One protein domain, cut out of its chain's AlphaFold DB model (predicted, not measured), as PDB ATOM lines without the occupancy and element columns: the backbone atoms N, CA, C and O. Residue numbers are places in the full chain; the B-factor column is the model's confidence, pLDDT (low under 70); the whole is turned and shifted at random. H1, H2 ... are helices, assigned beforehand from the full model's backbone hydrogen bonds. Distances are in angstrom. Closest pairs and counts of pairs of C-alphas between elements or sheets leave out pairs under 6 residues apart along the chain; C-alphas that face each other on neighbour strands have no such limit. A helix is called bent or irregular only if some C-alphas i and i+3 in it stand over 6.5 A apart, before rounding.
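What this domain is: This is residues 26 to 183 of the 191 residues of an uncharacterized protein of uncultured archaeon (UniProt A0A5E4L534). Two long helices, H6 and H8, run side by side in opposite ways along the longest axis, and shorter helices, H2, H3, H4 and H5, pack on the side of H8 away from H6. H8 lies in the middle, between H6 and the shorter helices, with its centre 3.4 A from the mean of all C-alphas; H1 lies near one end of the long axis and H7 near the other. The printed part has 158 residues with eight named helices, H1 to H8 in order along the chain, and no named strand; the class is all helix. It is compact, with a radius of gyration of the C-alphas of 16.1 A, and elongated in outline, spanning 50 by 30 by 28 A.

Where its parts are: H1 is residues 27 to 30, with C-alpha 27 at (159.799, 205.750, 88.909). H2 is residues 32 to 45, 19.9 A long. H3 is residues 49 to 53, neither bent nor irregular, but only just: C-alphas 49 and 52 are 6.3 A apart. H4 is residues 55 to 62, and H5 is residues 84 to 99, 22.1 A long. H6 is residues 104 to 131, 40.2 A long, from C-alpha 104 at (157.790, 190.676, 83.304). H7 is residues 141 to 147. H8, the longest, is residues 152 to 182, 42.6 A long, ending with C-alpha 182 at (163.960, 192.744, 84.466).

How they stand to each other: H5 and H8 are the hubs, touching five helices each. They only just touch, with 3 pairs of C-alphas within 8 A, the closest Leu 92 and Glu 170 at 7.2 A, at a steep tilt of 43 degrees, the same way. H8 touches H6 at a shallow tilt of 29 degrees, opposite ways, with the closest C-alphas, Thr 121 and Asn 160, 4.8 A apart. H3 touches H8, closest at Ala 49 and Ala 169, with C-alphas 4.1 A apart. H4 touches H8, C-alphas Pro 57 and Met 162 being closest at 4.8 A, at a steep tilt of 69 degrees, only just short of about perpendicular. H2 touches H5 at a steep tilt of 53 degrees, opposite ways, closest at C-alphas Val 35 and Val 93, 5.8 A apart. H1 and H5 only just touch, with 3 pairs of C-alphas within 8 A, the closest Thr 29 and Lys 97 at 5.9 A. H7 is close to H4 but not clearly touching, with C-alphas Ser 56 and Tyr 141 closest at 5.6 A; H6 and H7 are apart. Helix packing is mostly crossed, at tilts that are not shallow. In H2, H4, H5 and H6 every O i to N i+4 pair is within hydrogen-bond range; H8 has 26 of 27, H7 1 of 3 with 3 of 4 O i to N i+3 pairs, H3 0 of 1 with 1 of 2, and H1 is too short for such a pair.

The domain as a whole: The two C-alphas farthest apart, those of Asp 27 and Pro 149, are 50.1 A apart. The printed part has no cut. The link from H4 to H5, residues 63 to 83, is long. The mean pLDDT of the printed part is 94.9, and no printed residue is under 70.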
ATOM      1  N   ARG A  26     161.665 202.695  86.546       94.06
ATOM      2  CA  ARG A  26     160.194 202.711  86.585       94.06
ATOM      3  C   ARG A  26     159.649 204.002  87.197       94.06
ATOM      4  O   ARG A  26     158.718 204.573  86.641       94.06
ATOM      5  N   ASP A  27     160.247 204.505  88.272       93.31
ATOM      6  CA  ASP A  27     159.799 205.750  88.909       93.31
ATOM      7  C   ASP A  27     160.049 206.977  88.023       93.31
ATOM      8  O   ASP A  27     159.216 207.879  87.955       93.31
ATOM      9  N   GLU A  28     161.149 206.993  87.268       94.06
ATOM     10  CA  GLU A  28     161.451 208.084  86.335       94.06
ATOM     11  C   GLU A  28     160.459 208.173  85.171       94.06
ATOM     12  O   GLU A  28     160.316 209.251  84.596       94.06
ATOM     13  N   THR A  29     159.709 207.106  84.868       93.88
ATOM     14  CA  THR A  29     158.651 207.148  83.841       93.88
ATOM     15  C   THR A  29     157.474 208.066  84.195       93.88
ATOM     16  O   THR A  29     156.691 208.437  83.320       93.88
ATOM     17  N   LEU A  30     157.346 208.468  85.466       92.31
ATOM     18  CA  LEU A  30     156.369 209.468  85.907       92.31
ATOM     19  C   LEU A  30     156.729 210.886  85.446       92.31
ATOM     20  O   LEU A  30     155.849 211.741  85.354       92.31
ATOM     21  N   VAL A  31     158.005 211.141  85.151       94.75
ATOM     22  CA  VAL A  31     158.495 212.445  84.701       94.75
ATOM     23  C   VAL A  31     158.495 212.458  83.178       94.75
ATOM     24  O   VAL A  31     159.412 211.943  82.543       94.75
ATOM     25  N   GLU A  32     157.454 213.038  82.578       93.31
ATOM     26  CA  GLU A  32     157.252 212.986  81.124       93.31
ATOM     27  C   GLU A  32     158.463 213.473  80.319       93.31
ATOM     28  O   GLU A  32     158.832 212.830  79.336       93.31
ATOM     29  N   ASP A  33     159.107 214.557  80.751       94.69
ATOM     30  CA  ASP A  33     160.270 215.105  80.051       94.69
ATOM     31  C   ASP A  33     161.438 214.115  80.010       94.69
ATOM     32  O   ASP A  33     162.071 213.975  78.965       94.69
ATOM     33  N   LYS A  34     161.652 213.327  81.073       94.94
ATOM     34  CA  LYS A  34     162.666 212.262  81.068       94.94
ATOM     35  C   LYS A  34     162.330 211.159  80.076       94.94
ATOM     36  O   LYS A  34     163.208 210.708  79.346       94.94
ATOM     37  N   VAL A  35     161.067 210.730  80.025       96.75
ATOM     38  CA  VAL A  35     160.623 209.713  79.056       96.75
ATOM     39  C   VAL A  35     160.820 210.232  77.633       96.75
ATOM     40  O   VAL A  35     161.331 209.526  76.767       96.75
ATOM     41  N   ARG A  36     160.466 211.496  77.394       97.25
ATOM     42  CA  ARG A  36     160.624 212.157  76.098       97.25
ATOM     43  C   ARG A  36     162.091 212.251  75.688       97.25
ATOM     44  O   ARG A  36     162.408 211.945  74.540       97.25
ATOM     45  N   GLU A  37     162.977 212.665  76.589       96.00
ATOM     46  CA  GLU A  37     164.423 212.711  76.348       96.00
ATOM     47  C   GLU A  37     164.995 211.319  76.075       96.00
ATOM     48  O   GLU A  37     165.786 211.159  75.146       96.00
ATOM     49  N   PHE A  38     164.542 210.309  76.820       97.06
ATOM     50  CA  PHE A  38     164.936 208.916  76.635       97.06
ATOM     51  C   PHE A  38     164.583 208.424  75.227       97.06
ATOM     52  O   PHE A  38     165.461 207.966  74.499       97.06
ATOM     53  N   VAL A  39     163.334 208.607  74.788       97.62
ATOM     54  CA  VAL A  39     162.896 208.198  73.441       97.62
ATOM     55  C   VAL A  39     163.638 208.983  72.356       97.62
ATOM     56  O   VAL A  39     164.136 208.397  71.396       97.62
ATOM     57  N   LYS A  40     163.767 210.308  72.512       96.69
ATOM     58  CA  LYS A  40     164.489 211.159  71.551       96.69
ATOM     59  C   LYS A  40     165.957 210.775  71.420       96.69
ATOM     60  O   LYS A  40     166.514 210.899  70.331       96.69
ATOM     61  N   TRP A  41     166.591 210.317  72.499       96.25
ATOM     62  CA  TRP A  41     167.959 209.823  72.429       96.25
ATOM     63  C   TRP A  41     168.052 208.612  71.500       96.25
ATOM     64  O   TRP A  41     168.936 208.597  70.648       96.25
ATOM     65  N   PHE A  42     167.133 207.645  71.598       96.62
ATOM     66  CA  PHE A  42     167.132 206.474  70.716       96.62
ATOM     67  C   PHE A  42     166.902 206.864  69.260       96.62
ATOM     68  O   PHE A  42     167.709 206.505  68.411       96.62
ATOM     69  N   VAL A  43     165.885 207.684  68.980       96.19
ATOM     70  CA  VAL A  43     165.625 208.174  67.614       96.19
ATOM     71  C   VAL A  43     166.840 208.910  67.040       96.19
ATOM     72  O   VAL A  43     167.092 208.864  65.844       96.19
ATOM     73  N   LYS A  44     167.638 209.589  67.869       95.25
ATOM     74  CA  LYS A  44     168.823 210.310  67.399       95.25
ATOM     75  C   LYS A  44     170.072 209.433  67.242       95.25
ATOM     76  O   LYS A  44     170.889 209.734  66.377       95.25
ATOM     77  N   ASN A  45     170.272 208.436  68.104       94.25
ATOM     78  CA  ASN A  45     171.572 207.768  68.259       94.25
ATOM     79  C   ASN A  45     171.551 206.255  67.996       94.25
ATOM     80  O   ASN A  45     172.613 205.693  67.735       94.25
ATOM     81  N   ASP A  46     170.401 205.581  68.086       94.06
ATOM     82  CA  ASP A  46     170.320 204.141  67.817       94.06
ATOM     83  C   ASP A  46     170.126 203.896  66.309       94.06
ATOM     84  O   ASP A  46     169.201 204.463  65.725       94.06
ATOM     85  N   PRO A  47     170.965 203.059  65.665       89.12
ATOM     86  CA  PRO A  47     170.914 202.842  64.218       89.12
ATOM     87  C   PRO A  47     169.581 202.320  63.685       89.12
ATOM     88  O   PRO A  47     169.289 202.553  62.522       89.12
ATOM     89  N   PHE A  48     168.802 201.611  64.505       88.06
ATOM     90  CA  PHE A  48     167.514 201.053  64.099       88.06
ATOM     91  C   PHE A  48     166.376 202.015  64.438       88.06
ATOM     92  O   PHE A  48     165.506 202.276  63.617       88.06
ATOM     93  N   ALA A  49     166.387 202.606  65.637       93.44
ATOM     94  CA  ALA A  49     165.341 203.557  66.015       93.44
ATOM     95  C   ALA A  49     165.425 204.886  65.239       93.44
ATOM     96  O   ALA A  49     164.440 205.626  65.178       93.44
ATOM     97  N   ASN A  50     166.581 205.197  64.643       93.50
ATOM     98  CA  ASN A  50     166.755 206.385  63.814       93.50
ATOM     99  C   ASN A  50     165.919 206.365  62.531       93.50
ATOM    100  O   ASN A  50     165.584 207.445  62.039       93.50
ATOM    101  N   ASP A  51     165.496 205.194  62.045       91.06
ATOM    102  CA  ASP A  51     164.725 205.082  60.804       91.06
ATOM    103  C   ASP A  51     163.394 205.845  60.847       91.06
ATOM    104  O   ASP A  51     162.971 206.417  59.847       91.06
ATOM    105  N   VAL A  52     162.807 206.039  62.030       93.50
ATOM    106  CA  VAL A  52     161.628 206.907  62.235       93.50
ATOM    107  C   VAL A  52     161.871 208.361  61.797       93.50
ATOM    108  O   VAL A  52     160.947 209.081  61.401       93.50
ATOM    109  N   SER A  53     163.118 208.822  61.870       93.06
ATOM    110  CA  SER A  53     163.540 210.156  61.428       93.06
ATOM    111  C   SER A  53     164.056 210.184  59.986       93.06
ATOM    112  O   SER A  53     164.350 211.258  59.455       93.06
ATOM    113  N   SER A  54     164.136 209.026  59.324       90.69
ATOM    114  CA  SER A  54     164.583 208.920  57.940       90.69
ATOM    115  C   SER A  54     163.584 209.562  56.978       90.69
ATOM    116  O   SER A  54     162.370 209.601  57.194       90.69
ATOM    117  N   ARG A  55     164.111 210.057  55.854       91.81
ATOM    118  CA  ARG A  55     163.326 210.736  54.811       91.81
ATOM    119  C   ARG A  55     162.184 209.865  54.278       91.81
ATOM    120  O   ARG A  55     161.085 210.367  54.084       91.81
ATOM    121  N   SER A  56     162.441 208.582  54.030       91.75
ATOM    122  CA  SER A  56     161.496 207.677  53.363       91.75
ATOM    123  C   SER A  56     160.156 207.523  54.104       91.75
ATOM    124  O   SER A  56     159.131 207.826  53.492       91.75
ATOM    125  N   PRO A  57     160.108 207.125  55.391       92.75
ATOM    126  CA  PRO A  57     158.836 207.035  56.112       92.75
ATOM    127  C   PRO A  57     158.198 208.409  56.368       92.75
ATOM    128  O   PRO A  57     156.974 208.518  56.365       92.75
ATOM    129  N   ASN A  58     158.988 209.485  56.495       94.00
ATOM    130  CA  ASN A  58     158.431 210.838  56.628       94.00
ATOM    131  C   ASN A  58     157.707 211.300  55.354       94.00
ATOM    132  O   ASN A  58     156.648 211.902  55.467       94.00
ATOM    133  N   ILE A  59     158.177 210.937  54.154       94.25
ATOM    134  CA  ILE A  59     157.435 211.198  52.906       94.25
ATOM    135  C   ILE A  59     156.068 210.502  52.917       94.25
ATOM    136  O   ILE A  59     155.077 211.069  52.458       94.25
ATOM    137  N   VAL A  60     156.003 209.267  53.428       94.94
ATOM    138  CA  VAL A  60     154.731 208.542  53.566       94.94
ATOM    139  C   VAL A  60     153.814 209.279  54.538       94.94
ATOM    140  O   VAL A  60     152.658 209.537  54.214       94.94
ATOM    141  N   PHE A  61     154.329 209.678  55.696       95.88
ATOM    142  CA  PHE A  61     153.563 210.411  56.702       95.88
ATOM    143  C   PHE A  61     153.041 211.763  56.181       95.88
ATOM    144  O   PHE A  61     151.853 212.065  56.303       95.88
ATOM    145  N   GLU A  62     153.893 212.552  55.520       94.12
ATOM    146  CA  GLU A  62     153.552 213.844  54.903       94.12
ATOM    147  C   GLU A  62     152.484 213.715  53.807       94.12
ATOM    148  O   GLU A  62     151.689 214.633  53.597       94.12
ATOM    149  N   ALA A  63     152.405 212.558  53.140       92.94
ATOM    150  CA  ALA A  63     151.348 212.249  52.180       92.94
ATOM    151  C   ALA A  63     149.979 211.955  52.835       92.94
ATOM    152  O   ALA A  63     149.011 211.676  52.125       92.94
ATOM    153  N   GLY A  64     149.877 212.035  54.167       92.81
ATOM    154  CA  GLY A  64     148.630 211.924  54.926       92.81
ATOM    155  C   GLY A  64     148.348 210.537  55.503       92.81
ATOM    156  O   GLY A  64     147.251 210.314  56.017       92.81
ATOM    157  N   TYR A  65     149.306 209.611  55.434       93.25
ATOM    158  CA  TYR A  65     149.174 208.300  56.070       93.25
ATOM    159  C   TYR A  65     149.451 208.432  57.564       93.25
ATOM    160  O   TYR A  65     150.359 209.142  57.990       93.25
ATOM    161  N   ALA A  66     148.682 207.701  58.362       91.69
ATOM    162  CA  ALA A  66     148.931 207.553  59.786       91.69
ATOM    163  C   ALA A  66     149.511 206.156  60.043       91.69
ATOM    164  O   ALA A  66     149.005 205.194  59.456       91.69
ATOM    165  N   PRO A  67     150.513 206.007  60.926       92.69
ATOM    166  CA  PRO A  67     150.996 204.688  61.288       92.69
ATOM    167  C   PRO A  67     149.878 203.832  61.890       92.69
ATOM    168  O   PRO A  67     149.081 204.306  62.711       92.69
ATOM    169  N   PHE A  68     149.824 202.569  61.483       89.94
ATOM    170  CA  PHE A  68     148.872 201.581  61.964       89.94
ATOM    171  C   PHE A  68     149.585 200.566  62.860       89.94
ATOM    172  O   PHE A  68     149.874 199.434  62.482       89.94
ATOM    173  N   VAL A  69     149.834 200.978  64.102       87.25
ATOM    174  CA  VAL A  69     150.330 200.077  65.146       87.25
ATOM    175  C   VAL A  69     149.127 199.488  65.894       87.25
ATOM    176  O   VAL A  69     148.365 200.247  66.498       87.25
ATOM    177  N   PRO A  70     148.917 198.157  65.881       87.00
ATOM    178  CA  PRO A  70     147.712 197.537  66.441       87.00
ATOM    179  C   PRO A  70     147.691 197.483  67.979       87.00
ATOM    180  O   PRO A  70     146.743 196.954  68.559       87.00
ATOM    181  N   LEU A  71     148.728 197.998  68.643       90.38
ATOM    182  CA  LEU A  71     148.954 197.880  70.080       90.38
ATOM    183  C   LEU A  71     149.276 199.235  70.710       90.38
ATOM    184  O   LEU A  71     149.852 200.125  70.078       90.38
ATOM    185  N   GLY A  72     148.942 199.347  71.993       92.06
ATOM    186  CA  GLY A  72     149.256 200.522  72.793       92.06
ATOM    187  C   GLY A  72     148.461 201.764  72.391       92.06
ATOM    188  O   GLY A  72     147.354 201.701  71.846       92.06
ATOM    189  N   TYR A  73     149.028 202.914  72.714       94.69
ATOM    190  CA  TYR A  73     148.462 204.221  72.450       94.69
ATOM    191  C   TYR A  73     148.592 204.584  70.965       94.69
ATOM    192  O   TYR A  73     149.603 204.310  70.313       94.69
ATOM    193  N   ASN A  74     147.546 205.219  70.426       93.56
ATOM    194  CA  ASN A  74     147.518 205.746  69.065       93.56
ATOM    195  C   ASN A  74     147.361 207.276  69.116       93.56
ATOM    196  O   ASN A  74     146.233 207.758  69.268       93.56
ATOM    197  N   PRO A  75     148.459 208.037  68.942       92.56
ATOM    198  CA  PRO A  75     148.432 209.496  69.002       92.56
ATOM    199  C   PRO A  75     147.516 210.157  67.966       92.56
ATOM    200  O   PRO A  75     146.999 211.246  68.212       92.56
ATOM    201  N   SER A  76     147.274 209.502  66.823       89.50
ATOM    202  CA  SER A  76     146.449 210.050  65.735       89.50
ATOM    203  C   SER A  76     144.981 210.239  66.125       89.50
ATOM    204  O   SER A  76     144.255 210.942  65.424       89.50
ATOM    205  N   LYS A  77     144.525 209.612  67.221       87.88
ATOM    206  CA  LYS A  77     143.162 209.786  67.750       87.88
ATOM    207  C   LYS A  77     142.974 211.105  68.499       87.88
ATOM    208  O   LYS A  77     141.853 211.601  68.552       87.88
ATOM    209  N   ASP A  78     144.053 211.673  69.029       88.00
ATOM    210  CA  ASP A  78     143.973 212.809  69.949       88.00
ATOM    211  C   ASP A  78     144.340 214.125  69.263       88.00
ATOM    212  O   ASP A  78     143.751 215.169  69.549       88.00
ATOM    213  N   ARG A  79     145.320 214.097  68.352       90.88
ATOM    214  CA  ARG A  79     145.752 215.282  67.604       90.88
ATOM    215  C   ARG A  79     146.467 214.929  66.304       90.88
ATOM    216  O   ARG A  79     146.920 213.806  66.099       90.88
ATOM    217  N   LYS A  80     146.622 215.942  65.452       91.56
ATOM    218  CA  LYS A  80     147.517 215.894  64.292       91.56
ATOM    219  C   LYS A  80     148.953 216.203  64.709       91.56
ATOM    220  O   LYS A  80     149.178 216.925  65.679       91.56
ATOM    221  N   PHE A  81     149.898 215.648  63.963       93.62
ATOM    222  CA  PHE A  81     151.328 215.838  64.156       93.62
ATOM    223  C   PHE A  81     151.941 216.316  62.847       93.62
ATOM    224  O   PHE A  81     151.533 215.857  61.783       93.62
ATOM    225  N   ASP A  82     152.917 217.212  62.945       90.81
ATOM    226  CA  ASP A  82     153.573 217.795  61.771       90.81
ATOM    227  C   ASP A  82     154.641 216.866  61.180       90.81
ATOM    228  O   ASP A  82     155.009 217.009  60.020       90.81
ATOM    229  N   ASN A  83     155.155 215.919  61.971       92.81
ATOM    230  CA  ASN A  83     156.167 214.958  61.541       92.81
ATOM    231  C   ASN A  83     156.036 213.617  62.281       92.81
ATOM    232  O   ASN A  83     155.472 213.539  63.381       92.81
ATOM    233  N   LEU A  84     156.604 212.569  61.679       95.50
ATOM    234  CA  LEU A  84     156.526 211.200  62.186       95.50
ATOM    235  C   LEU A  84     157.288 211.019  63.506       95.50
ATOM    236  O   LEU A  84     156.866 210.254  64.369       95.50
ATOM    237  N   THR A  85     158.390 211.749  63.696       95.81
ATOM    238  CA  THR A  85     159.195 211.661  64.922       95.81
ATOM    239  C   THR A  85     158.416 212.142  66.144       95.81
ATOM    240  O   THR A  85     158.391 211.458  67.165       95.81
ATOM    241  N   ASP A  86     157.734 213.283  66.062       95.25
ATOM    242  CA  ASP A  86     156.921 213.795  67.167       95.25
ATOM    243  C   ASP A  86     155.712 212.902  67.447       95.25
ATOM    244  O   ASP A  86     155.337 212.724  68.613       95.25
ATOM    245  N   TRP A  87     155.131 212.308  66.399       96.69
ATOM    246  CA  TRP A  87     154.102 211.279  66.535       96.69
ATOM    247  C   TRP A  87     154.636 210.073  67.321       96.69
ATOM    248  O   TRP A  87     154.054 209.686  68.335       96.69
ATOM    249  N   PHE A  88     155.791 209.539  66.918       97.56
ATOM    250  CA  PHE A  88     156.419 208.374  67.541       97.56
ATOM    251  C   PHE A  88     156.814 208.642  68.996       97.56
ATOM    252  O   PHE A  88     156.543 207.835  69.883       97.56
ATOM    253  N   VAL A  89     157.384 209.815  69.277       97.31
ATOM    254  CA  VAL A  89     157.727 210.227  70.643       97.31
ATOM    255  C   VAL A  89     156.478 210.308  71.520       97.31
ATOM    256  O   VAL A  89     156.501 209.833  72.653       97.31
ATOM    257  N   ALA A  90     155.377 210.881  71.023       96.88
ATOM    258  CA  ALA A  90     154.126 210.928  71.780       96.88
ATOM    259  C   ALA A  90     153.547 209.530  72.037       96.88
ATOM    260  O   ALA A  90     153.039 209.288  73.134       96.88
ATOM    261  N   LYS A  91     153.667 208.617  71.064       97.00
ATOM    262  CA  LYS A  91     153.296 207.208  71.223       97.00
ATOM    263  C   LYS A  91     154.064 206.555  72.370       97.00
ATOM    264  O   LYS A  91     153.467 206.172  73.377       97.00
ATOM    265  N   LEU A  92     155.389 206.520  72.252       97.81
ATOM    266  CA  LEU A  92     156.265 205.827  73.196       97.81
ATOM    267  C   LEU A  92     156.190 206.415  74.607       97.81
ATOM    268  O   LEU A  92     156.251 205.667  75.577       97.81
ATOM    269  N   VAL A  93     156.004 207.731  74.749       97.50
ATOM    270  CA  VAL A  93     155.802 208.347  76.069       97.50
ATOM    271  C   VAL A  93     154.607 207.730  76.796       97.50
ATOM    272  O   VAL A  93     154.707 207.448  77.990       97.50
ATOM    273  N   GLN A  94     153.485 207.511  76.106       96.75
ATOM    274  CA  GLN A  94     152.305 206.912  76.730       96.75
ATOM    275  C   GLN A  94     152.452 205.403  76.913       96.75
ATOM    276  O   GLN A  94     152.105 204.890  77.974       96.75
ATOM    277  N   ASP A  95     153.021 204.696  75.939       97.44
ATOM    278  CA  ASP A  95     153.216 203.247  76.051       97.44
ATOM    279  C   ASP A  95     154.162 202.882  77.199       97.44
ATOM    280  O   ASP A  95     153.838 202.011  78.007       97.44
ATOM    281  N   ILE A  96     155.264 203.615  77.378       98.06
ATOM    282  CA  ILE A  96     156.183 203.429  78.513       98.06
ATOM    283  C   ILE A  96     155.471 203.690  79.849       98.06
ATOM    284  O   ILE A  96     155.641 202.920  80.798       98.06
ATOM    285  N   LYS A  97     154.645 204.742  79.937       95.38
ATOM    286  CA  LYS A  97     153.851 205.034  81.144       95.38
ATOM    287  C   LYS A  97     152.868 203.903  81.458       95.38
ATOM    288  O   LYS A  97     152.754 203.513  82.621       95.38
ATOM    289  N   ASN A  98     152.203 203.356  80.441       95.00
ATOM    290  CA  ASN A  98     151.258 202.247  80.582       95.00
ATOM    291  C   ASN A  98     151.959 200.947  81.004       95.00
ATOM    292  O   ASN A  98     151.443 200.205  81.838       95.00
ATOM    293  N   LEU A  99     153.164 200.696  80.488       97.12
ATOM    294  CA  LEU A  99     153.958 199.507  80.800       97.12
ATOM    295  C   LEU A  99     154.708 199.596  82.137       97.12
ATOM    296  O   LEU A  99     155.179 198.573  82.633       97.12
ATOM    297  N   ARG A 100     154.794 200.772  82.778       95.56
ATOM    298  CA  ARG A 100     155.500 200.973  84.064       95.56
ATOM    299  C   ARG A 100     155.118 199.948  85.133       95.56
ATOM    300  O   ARG A 100     155.967 199.500  85.906       95.56
ATOM    301  N   GLY A 101     153.828 199.632  85.223       95.19
ATOM    302  CA  GLY A 101     153.269 198.700  86.205       95.19
ATOM    303  C   GLY A 101     153.264 197.242  85.754       95.19
ATOM    304  O   GLY A 101     152.926 196.376  86.555       95.19
ATOM    305  N   ALA A 102     153.636 196.958  84.504       97.44
ATOM    306  CA  ALA A 102     153.545 195.624  83.935       97.44
ATOM    307  C   ALA A 102     154.474 194.638  84.660       97.44
ATOM    308  O   ALA A 102     155.603 194.973  85.068       97.44
ATOM    309  N   SER A 103     153.996 193.402  84.802       97.94
ATOM    310  CA  SER A 103     154.849 192.282  85.177       97.94
ATOM    311  C   SER A 103     155.829 191.965  84.041       97.94
ATOM    312  O   SER A 103     155.668 192.422  82.909       97.94
ATOM    313  N   LYS A 104     156.854 191.156  84.331       97.38
ATOM    314  CA  LYS A 104     157.790 190.676  83.304       97.38
ATOM    315  C   LYS A 104     157.060 189.945  82.177       97.38
ATOM    316  O   LYS A 104     157.354 190.171  81.009       97.38
ATOM    317  N   THR A 105     156.088 189.109  82.536       97.38
ATOM    318  CA  THR A 105     155.281 188.340  81.586       97.38
ATOM    319  C   THR A 105     154.426 189.251  80.713       97.38
ATOM    320  O   THR A 105     154.463 189.103  79.498       97.38
ATOM    321  N   ASP A 106     153.728 190.224  81.302       97.81
ATOM    322  CA  ASP A 106     152.850 191.127  80.540       97.81
ATOM    323  C   ASP A 106     153.649 192.041  79.605       97.81
ATOM    324  O   ASP A 106     153.247 192.281  78.469       97.81
ATOM    325  N   PHE A 107     154.812 192.525  80.059       97.81
ATOM    326  CA  PHE A 107     155.705 193.307  79.205       97.81
ATOM    327  C   PHE A 107     156.212 192.440  78.045       97.81
ATOM    328  O   PHE A 107     156.176 192.869  76.893       97.81
ATOM    329  N   LYS A 108     156.647 191.203  78.318       97.31
ATOM    330  CA  LYS A 108     157.094 190.286  77.265       97.31
ATOM    331  C   LYS A 108     155.978 189.992  76.256       97.31
ATOM    332  O   LYS A 108     156.238 190.053  75.063       97.31
ATOM    333  N   ASP A 109     154.757 189.722  76.714       96.31
ATOM    334  CA  ASP A 109     153.595 189.491  75.844       96.31
ATOM    335  C   ASP A 109     153.288 190.711  74.959       96.31
ATOM    336  O   ASP A 109     152.996 190.564  73.772       96.31
ATOM    337  N   PHE A 110     153.435 191.927  75.494       97.06
ATOM    338  CA  PHE A 110     153.345 193.148  74.692       97.06
ATOM    339  C   PHE A 110     154.408 193.177  73.582       97.06
ATOM    340  O   PHE A 110     154.073 193.439  72.426       97.06
ATOM    341  N   LEU A 111     155.670 192.872  73.908       97.12
ATOM    342  CA  LEU A 111     156.760 192.829  72.924       97.12
ATOM    343  C   LEU A 111     156.564 191.726  71.878       97.12
ATOM    344  O   LEU A 111     156.824 191.962  70.703       97.12
ATOM    345  N   ASP A 112     156.073 190.552  72.276       96.19
ATOM    346  CA  ASP A 112     155.786 189.444  71.359       96.19
ATOM    347  C   ASP A 112     154.712 189.847  70.342       96.19
ATOM    348  O   ASP A 112     154.908 189.694  69.137       96.19
ATOM    349  N   LYS A 113     153.616 190.463  70.798       95.50
ATOM    350  CA  LYS A 113     152.561 190.970  69.907       95.50
ATOM    351  C   LYS A 113     153.071 192.079  68.984       95.50
ATOM    352  O   LYS A 113     152.637 192.167  67.834       95.50
ATOM    353  N   LEU A 114     153.976 192.926  69.474       95.00
ATOM    354  CA  LEU A 114     154.602 193.979  68.677       95.00
ATOM    355  C   LEU A 114     155.510 193.380  67.592       95.00
ATOM    356  O   LEU A 114     155.412 193.773  66.430       95.00
ATOM    357  N   GLY A 115     156.311 192.371  67.939       94.25
ATOM    358  CA  GLY A 115     157.098 191.585  66.987       94.25
ATOM    359  C   GLY A 115     156.224 190.856  65.959       94.25
ATOM    360  O   GLY A 115     156.565 190.799  64.777       94.25
ATOM    361  N   ASP A 116     155.053 190.368  66.369       94.44
ATOM    362  CA  ASP A 116     154.036 189.788  65.484       94.44
ATOM    363  C   ASP A 116     153.463 190.768  64.474       94.44
ATOM    364  O   ASP A 116     153.298 190.406  63.304       94.44
ATOM    365  N   ALA A 117     153.207 192.004  64.887       94.31
ATOM    366  CA  ALA A 117     152.844 193.066  63.961       94.31
ATOM    367  C   ALA A 117     154.006 193.383  63.004       94.31
ATOM    368  O   ALA A 117     153.800 193.354  61.791       94.31
ATOM    369  N   GLY A 118     155.220 193.581  63.533       94.19
ATOM    370  CA  GLY A 118     156.403 193.943  62.740       94.19
ATOM    371  C   GLY A 118     156.772 192.889  61.696       94.19
ATOM    372  O   GLY A 118     157.049 193.182  60.543       94.19
ATOM    373  N   SER A 119     156.679 191.603  62.028       94.38
ATOM    374  CA  SER A 119     156.935 190.568  61.020       94.38
ATOM    375  C   SER A 119     155.898 190.558  59.896       94.38
ATOM    376  O   SER A 119     156.237 190.220  58.767       94.38
ATOM    377  N   LYS A 120     154.633 190.899  60.171       94.50
ATOM    378  CA  LYS A 120     153.604 190.971  59.120       94.50
ATOM    379  C   LYS A 120     153.872 192.140  58.177       94.50
ATOM    380  O   LYS A 120     153.712 191.969  56.967       94.50
ATOM    381  N   THR A 121     154.304 193.285  58.708       95.38
ATOM    382  CA  THR A 121     154.680 194.451  57.898       95.38
ATOM    383  C   THR A 121     155.919 194.170  57.063       95.38
ATOM    384  O   THR A 121     155.908 194.421  55.854       95.38
ATOM    385  N   LEU A 122     156.933 193.539  57.656       93.88
ATOM    386  CA  LEU A 122     158.157 193.138  56.971       93.88
ATOM    387  C   LEU A 122     157.899 192.120  55.853       93.88
ATOM    388  O   LEU A 122     158.386 192.294  54.739       93.88
ATOM    389  N   ILE A 123     157.109 191.071  56.115       95.56
ATOM    390  CA  ILE A 123     156.761 190.065  55.097       95.56
ATOM    391  C   ILE A 123     155.995 190.728  53.951       95.56
ATOM    392  O   ILE A 123     156.380 190.586  52.793       95.56
ATOM    393  N   THR A 124     154.960 191.510  54.266       96.31
ATOM    394  CA  THR A 124     154.119 192.160  53.250       96.31
ATOM    395  C   THR A 124     154.929 193.123  52.380       96.31
ATOM    396  O   THR A 124     154.840 193.096  51.151       96.31
ATOM    397  N   SER A 125     155.739 193.982  53.003       95.00
ATOM    398  CA  SER A 125     156.592 194.924  52.276       95.00
ATOM    399  C   SER A 125     157.678 194.197  51.475       95.00
ATOM    400  O   SER A 125     157.910 194.554  50.319       95.00
ATOM    401  N   GLY A 126     158.278 193.141  52.030       95.62
ATOM    402  CA  GLY A 126     159.290 192.309  51.385       95.62
ATOM    403  C   GLY A 126     158.774 191.555  50.159       95.62
ATOM    404  O   GLY A 126     159.433 191.558  49.120       95.62
ATOM    405  N   GLU A 127     157.577 190.971  50.229       97.25
ATOM    406  CA  GLU A 127     156.930 190.284  49.104       97.25
ATOM    407  C   GLU A 127     156.654 191.240  47.941       97.25
ATOM    408  O   GLU A 127     157.007 190.955  46.791       97.25
ATOM    409  N   ILE A 128     156.076 192.409  48.233       97.38
ATOM    410  CA  ILE A 128     155.827 193.437  47.217       97.38
ATOM    411  C   ILE A 128     157.157 193.938  46.651       97.38
ATOM    412  O   ILE A 128     157.306 194.099  45.437       97.38
ATOM    413  N   ALA A 129     158.152 194.152  47.508       96.31
ATOM    414  CA  ALA A 129     159.440 194.637  47.059       96.31
ATOM    415  C   ALA A 129     160.169 193.636  46.156       96.31
ATOM    416  O   ALA A 129     160.771 194.035  45.157       96.31
ATOM    417  N   TYR A 130     160.072 192.342  46.465       97.19
ATOM    418  CA  TYR A 130     160.580 191.267  45.624       97.19
ATOM    419  C   TYR A 130     159.852 191.227  44.276       97.19
ATOM    420  O   TYR A 130     160.499 191.250  43.228       97.19
ATOM    421  N   LYS A 131     158.512 191.269  44.291       98.00
ATOM    422  CA  LYS A 131     157.663 191.275  43.086       98.00
ATOM    423  C   LYS A 131     158.036 192.392  42.106       98.00
ATOM    424  O   LYS A 131     158.042 192.165  40.898       98.00
ATOM    425  N   TYR A 132     158.352 193.583  42.614       97.75
ATOM    426  CA  TYR A 132     158.706 194.753  41.800       97.75
ATOM    427  C   TYR A 132     160.212 195.001  41.665       97.75
ATOM    428  O   TYR A 132     160.612 196.017  41.091       97.75
ATOM    429  N   ASN A 133     161.045 194.075  42.153       96.75
ATOM    430  CA  ASN A 133     162.503 194.162  42.118       96.75
ATOM    431  C   ASN A 133     163.018 195.522  42.633       96.75
ATOM    432  O   ASN A 133     163.745 196.258  41.943       96.75
ATOM    433  N   LEU A 134     162.571 195.894  43.835       96.44
ATOM    434  CA  LEU A 134     162.997 197.133  44.475       96.44
ATOM    435  C   LEU A 134     164.459 197.035  44.922       96.44
ATOM    436  O   LEU A 134     164.930 196.008  45.410       96.44
ATOM    437  N   ASN A 135     165.202 198.123  44.753       93.12
ATOM    438  CA  ASN A 135     166.630 198.158  45.033       93.12
ATOM    439  C   ASN A 135     166.913 198.635  46.459       93.12
ATOM    440  O   ASN A 135     167.199 199.810  46.672       93.12
ATOM    441  N   PHE A 136     166.933 197.718  47.425       87.44
ATOM    442  CA  PHE A 136     167.296 198.062  48.806       87.44
ATOM    443  C   PHE A 136     168.783 198.371  49.018       87.44
ATOM    444  O   PHE A 136     169.134 199.036  49.986       87.44
ATOM    445  N   LYS A 137     169.675 197.972  48.098       87.56
ATOM    446  CA  LYS A 137     171.105 198.329  48.190       87.56
ATOM    447  C   LYS A 137     171.342 199.825  47.969       87.56
ATOM    448  O   LYS A 137     172.339 200.362  48.442       87.56
ATOM    449  N   LYS A 138     170.475 200.482  47.193       88.38
ATOM    450  CA  LYS A 138     170.515 201.921  46.887       88.38
ATOM    451  C   LYS A 138     169.094 202.484  46.872       88.38
ATOM    452  O   LYS A 138     168.663 203.051  45.866       88.38
ATOM    453  N   PHE A 139     168.363 202.262  47.961       88.75
ATOM    454  CA  PHE A 139     166.944 202.585  48.026       88.75
ATOM    455  C   PHE A 139     166.728 204.098  47.966       88.75
ATOM    456  O   PHE A 139     167.206 204.841  48.818       88.75
ATOM    457  N   VAL A 140     166.001 204.552  46.946       92.44
ATOM    458  CA  VAL A 140     165.527 205.936  46.832       92.44
ATOM    459  C   VAL A 140     164.015 205.863  46.745       92.44
ATOM    460  O   VAL A 140     163.484 205.532  45.683       92.44
ATOM    461  N   TYR A 141     163.341 206.134  47.862       92.56
ATOM    462  CA  TYR A 141     161.909 205.892  48.032       92.56
ATOM    463  C   TYR A 141     161.079 206.415  46.853       92.56
ATOM    464  O   TYR A 141     160.327 205.657  46.242       92.56
ATOM    465  N   GLU A 142     161.285 207.669  46.450       92.94
ATOM    466  CA  GLU A 142     160.522 208.322  45.385       92.94
ATOM    467  C   GLU A 142     160.697 207.652  44.015       92.94
ATOM    468  O   GLU A 142     159.799 207.735  43.181       92.94
ATOM    469  N   LYS A 143     161.829 206.981  43.768       94.50
ATOM    470  CA  LYS A 143     162.079 206.226  42.528       94.50
ATOM    471  C   LYS A 143     161.536 204.807  42.617       94.50
ATOM    472  O   LYS A 143     160.920 204.320  41.674       94.50
ATOM    473  N   GLU A 144     161.774 204.148  43.745       96.25
ATOM    474  CA  GLU A 144     161.409 202.750  43.958       96.25
ATOM    475  C   GLU A 144     159.888 202.580  44.032       96.25
ATOM    476  O   GLU A 144     159.339 201.687  43.388       96.25
ATOM    477  N   ILE A 145     159.179 203.505  44.686       96.06
ATOM    478  CA  ILE A 145     157.718 203.449  44.805       96.06
ATOM    479  C   ILE A 145     156.998 203.531  43.450       96.06
ATOM    480  O   ILE A 145     155.900 202.994  43.295       96.06
ATOM    481  N   GLN A 146     157.605 204.168  42.441       96.44
ATOM    482  CA  GLN A 146     157.001 204.304  41.110       96.44
ATOM    483  C   GLN A 146     157.010 202.999  40.313       96.44
ATOM    484  O   GLN A 146     156.219 202.865  39.379       96.44
ATOM    485  N   LYS A 147     157.850 202.024  40.687       97.62
ATOM    486  CA  LYS A 147     157.872 200.693  40.061       97.62
ATOM    487  C   LYS A 147     156.611 199.887  40.375       97.62
ATOM    488  O   LYS A 147     156.194 199.069  39.562       97.62
ATOM    489  N   ILE A 148     155.993 200.137  41.529       97.94
ATOM    490  CA  ILE A 148     154.714 199.537  41.916       97.94
ATOM    491  C   ILE A 148     153.603 200.345  41.235       97.94
ATOM    492  O   ILE A 148     153.551 201.547  41.476       97.94
ATOM    493  N   PRO A 149     152.704 199.781  40.409       97.50
ATOM    494  CA  PRO A 149     151.608 200.525  39.782       97.50
ATOM    495  C   PRO A 149     150.706 201.234  40.797       97.50
ATOM    496  O   PRO A 149     150.512 200.756  41.913       97.50
ATOM    497  N   ALA A 150     150.126 202.377  40.417       96.69
ATOM    498  CA  ALA A 150     149.165 203.067  41.272       96.69
ATOM    499  C   ALA A 150     147.949 202.167  41.551       96.69
ATOM    500  O   ALA A 150     147.388 201.567  40.636       96.69
ATOM    501  N   GLY A 151     147.544 202.074  42.817       97.06
ATOM    502  CA  GLY A 151     146.448 201.213  43.252       97.06
ATOM    503  C   GLY A 151     146.686 200.647  44.646       97.06
ATOM    504  O   GLY A 151     147.674 200.975  45.300       97.06
ATOM    505  N   LYS A 152     145.784 199.765  45.089       97.00
ATOM    506  CA  LYS A 152     145.755 199.230  46.461       97.00
ATOM    507  C   LYS A 152     147.084 198.631  46.925       97.00
ATOM    508  O   LYS A 152     147.425 198.767  48.088       97.00
ATOM    509  N   GLU A 153     147.830 197.988  46.032       97.38
ATOM    510  CA  GLU A 153     149.103 197.354  46.384       97.38
ATOM    511  C   GLU A 153     150.208 198.375  46.686       97.38
ATOM    512  O   GLU A 153     150.934 198.216  47.662       97.38
ATOM    513  N   ARG A 154     150.294 199.471  45.917       97.31
ATOM    514  CA  ARG A 154     151.204 200.583  46.230       97.31
ATOM    515  C   ARG A 154     150.847 201.205  47.576       97.31
ATOM    516  O   ARG A 154     151.735 201.478  48.370       97.31
ATOM    517  N   GLU A 155     149.560 201.404  47.837       97.12
ATOM    518  CA  GLU A 155     149.071 201.954  49.105       97.12
ATOM    519  C   GLU A 155     149.402 201.035  50.288       97.12
ATOM    520  O   GLU A 155     149.909 201.496  51.309       97.12
ATOM    521  N   LEU A 156     149.206 199.726  50.112       96.75
ATOM    522  CA  LEU A 156     149.572 198.709  51.091       96.75
ATOM    523  C   LEU A 156     151.079 198.709  51.367       96.75
ATOM    524  O   LEU A 156     151.478 198.663  52.528       96.75
ATOM    525  N   PHE A 157     151.913 198.801  50.328       96.94
ATOM    526  CA  PHE A 157     153.364 198.882  50.490       96.94
ATOM    527  C   PHE A 157     153.773 200.114  51.291       96.94
ATOM    528  O   PHE A 157     154.540 199.979  52.233       96.94
ATOM    529  N   LYS A 158     153.247 201.300  50.961       96.56
ATOM    530  CA  LYS A 158     153.559 202.539  51.690       96.56
ATOM    531  C   LYS A 158     153.248 202.416  53.177       96.56
ATOM    532  O   LYS A 158     154.091 202.765  53.997       96.56
ATOM    533  N   GLN A 159     152.058 201.907  53.496       96.44
ATOM    534  CA  GLN A 159     151.616 201.720  54.873       96.44
ATOM    535  C   GLN A 159     152.540 200.747  55.614       96.44
ATOM    536  O   GLN A 159     153.108 201.118  56.631       96.44
ATOM    537  N   ASN A 160     152.762 199.545  55.068       96.50
ATOM    538  CA  ASN A 160     153.608 198.538  55.718       96.50
ATOM    539  C   ASN A 160     155.072 198.976  55.810       96.50
ATOM    540  O   ASN A 160     155.720 198.655  56.791       96.50
ATOM    541  N   PHE A 161     155.584 199.711  54.821       94.94
ATOM    542  CA  PHE A 161     156.941 200.251  54.839       94.94
ATOM    543  C   PHE A 161     157.137 201.225  56.008       94.94
ATOM    544  O   PHE A 161     158.087 201.090  56.763       94.94
ATOM    545  N   MET A 162     156.214 202.174  56.195       95.94
ATOM    546  CA  MET A 162     156.276 203.111  57.323       95.94
ATOM    547  C   MET A 162     156.014 202.419  58.668       95.94
ATOM    548  O   MET A 162     156.669 202.735  59.659       95.94
ATOM    549  N   ASP A 163     155.050 201.498  58.718       96.19
ATOM    550  CA  ASP A 163     154.710 200.785  59.951       96.19
ATOM    551  C   ASP A 163     155.862 199.891  60.424       96.19
ATOM    552  O   ASP A 163     156.076 199.790  61.628       96.19
ATOM    553  N   ASP A 164     156.629 199.295  59.507       94.88
ATOM    554  CA  ASP A 164     157.793 198.470  59.841       94.88
ATOM    555  C   ASP A 164     158.874 199.272  60.580       94.88
ATOM    556  O   ASP A 164     159.309 198.860  61.657       94.88
ATOM    557  N   ASP A 165     159.217 200.464  60.075       94.38
ATOM    558  CA  ASP A 165     160.181 201.372  60.714       94.38
ATOM    559  C   ASP A 165     159.725 201.759  62.135       94.38
ATOM    560  O   ASP A 165     160.512 201.791  63.085       94.38
ATOM    561  N   ILE A 166     158.425 202.018  62.306       96.19
ATOM    562  CA  ILE A 166     157.829 202.383  63.597       96.19
ATOM    563  C   ILE A 166     157.843 201.207  64.574       96.19
ATOM    564  O   ILE A 166     158.273 201.364  65.719       96.19
ATOM    565  N   LEU A 167     157.387 200.033  64.137       95.88
ATOM    566  CA  LEU A 167     157.314 198.825  64.957       95.88
ATOM    567  C   LEU A 167     158.714 198.348  65.355       95.88
ATOM    568  O   LEU A 167     158.929 197.977  66.510       95.88
ATOM    569  N   GLY A 168     159.677 198.406  64.432       94.62
ATOM    570  CA  GLY A 168     161.077 198.083  64.686       94.62
ATOM    571  C   GLY A 168     161.701 199.011  65.728       94.62
ATOM    572  O   GLY A 168     162.303 198.539  66.698       94.62
ATOM    573  N   ALA A 169     161.502 200.324  65.589       96.69
ATOM    574  CA  ALA A 169     161.984 201.307  66.555       96.69
ATOM    575  C   ALA A 169     161.330 201.142  67.936       96.69
ATOM    576  O   ALA A 169     162.016 201.193  68.960       96.69
ATOM    577  N   GLU A 170     160.018 200.910  67.988       96.75
ATOM    578  CA  GLU A 170     159.293 200.674  69.239       96.75
ATOM    579  C   GLU A 170     159.795 199.402  69.936       96.75
ATOM    580  O   GLU A 170     160.138 199.444  71.119       96.75
ATOM    581  N   LEU A 171     159.941 198.297  69.197       95.69
ATOM    582  CA  LEU A 171     160.450 197.030  69.722       95.69
ATOM    583  C   LEU A 171     161.880 197.174  70.249       95.69
ATOM    584  O   LEU A 171     162.208 196.637  71.307       95.69
ATOM    585  N   ARG A 172     162.726 197.936  69.547       95.75
ATOM    586  CA  ARG A 172     164.107 198.220  69.955       95.75
ATOM    587  C   ARG A 172     164.167 198.968  71.287       95.75
ATOM    588  O   ARG A 172     164.902 198.556  72.184       95.75
ATOM    589  N   ILE A 173     163.387 200.039  71.425       97.38
ATOM    590  CA  ILE A 173     163.369 200.887  72.627       97.38
ATOM    591  C   ILE A 173     162.745 200.143  73.812       97.38
ATOM    592  O   ILE A 173     163.305 200.129  74.911       97.38
ATOM    593  N   LEU A 174     161.598 199.497  73.604       97.44
ATOM    594  CA  LEU A 174     160.902 198.767  74.662       97.44
ATOM    595  C   LEU A 174     161.647 197.486  75.060       97.44
ATOM    596  O   LEU A 174     161.656 197.133  76.237       97.44
ATOM    597  N   GLY A 175     162.325 196.822  74.122       97.19
ATOM    598  CA  GLY A 175     163.196 195.682  74.408       97.19
ATOM    599  C   GLY A 175     164.394 196.063  75.282       97.19
ATOM    600  O   GLY A 175     164.767 195.302  76.177       97.19
ATOM    601  N   TRP A 176     164.953 197.263  75.090       96.94
ATOM    602  CA  TRP A 176     165.975 197.808  75.987       96.94
ATOM    603  C   TRP A 176     165.418 198.096  77.388       96.94
ATOM    604  O   TRP A 176     166.020 197.690  78.381       96.94
ATOM    605  N   LEU A 177     164.238 198.716  77.498       97.44
ATOM    606  CA  LEU A 177     163.590 198.924  78.802       97.44
ATOM    607  C   LEU A 177     163.270 197.610  79.516       97.44
ATOM    608  O   LEU A 177     163.441 197.516  80.729       97.44
ATOM    609  N   TYR A 178     162.841 196.590  78.775       98.06
ATOM    610  CA  TYR A 178     162.627 195.254  79.317       98.06
ATOM    611  C   TYR A 178     163.919 194.692  79.929       98.06
ATOM    612  O   TYR A 178     163.897 194.196  81.058       98.06
ATOM    613  N   HIS A 179     165.051 194.835  79.234       96.62
ATOM    614  CA  HIS A 179     166.353 194.452  79.776       96.62
ATOM    615  C   HIS A 179     166.683 195.193  81.070       96.62
ATOM    616  O   HIS A 179     166.976 194.555  82.082       96.62
ATOM    617  N   GLU A 180     166.547 196.514  81.073       96.31
ATOM    618  CA  GLU A 180     166.870 197.342  82.234       96.31
ATOM    619  C   GLU A 180     165.953 197.067  83.439       96.31
ATOM    620  O   GLU A 180     166.396 197.112  84.585       96.31
ATOM    621  N   TRP A 181     164.670 196.766  83.219       97.00
ATOM    622  CA  TRP A 181     163.707 196.564  84.310       97.00
ATOM    623  C   TRP A 181     163.689 195.150  84.874       97.00
ATOM    624  O   TRP A 181     163.265 194.966  86.017       97.00
ATOM    625  N   PHE A 182     164.093 194.153  84.089       97.19
ATOM    626  CA  PHE A 182     163.960 192.744  84.466       97.19
ATOM    627  C   PHE A 182     165.275 191.963  84.453       97.19
ATOM    628  O   PHE A 182     165.260 190.785  84.812       97.19
ATOM    629  N   GLY A 183     166.384 192.587  84.046       95.00
ATOM    630  CA  GLY A 183     167.710 191.969  83.972       95.00
ATOM    631  C   GLY A 183     167.882 190.966  82.828       95.00
ATOM    632  O   GLY A 183     168.915 190.306  82.755       95.00
TER     633      GLY A 183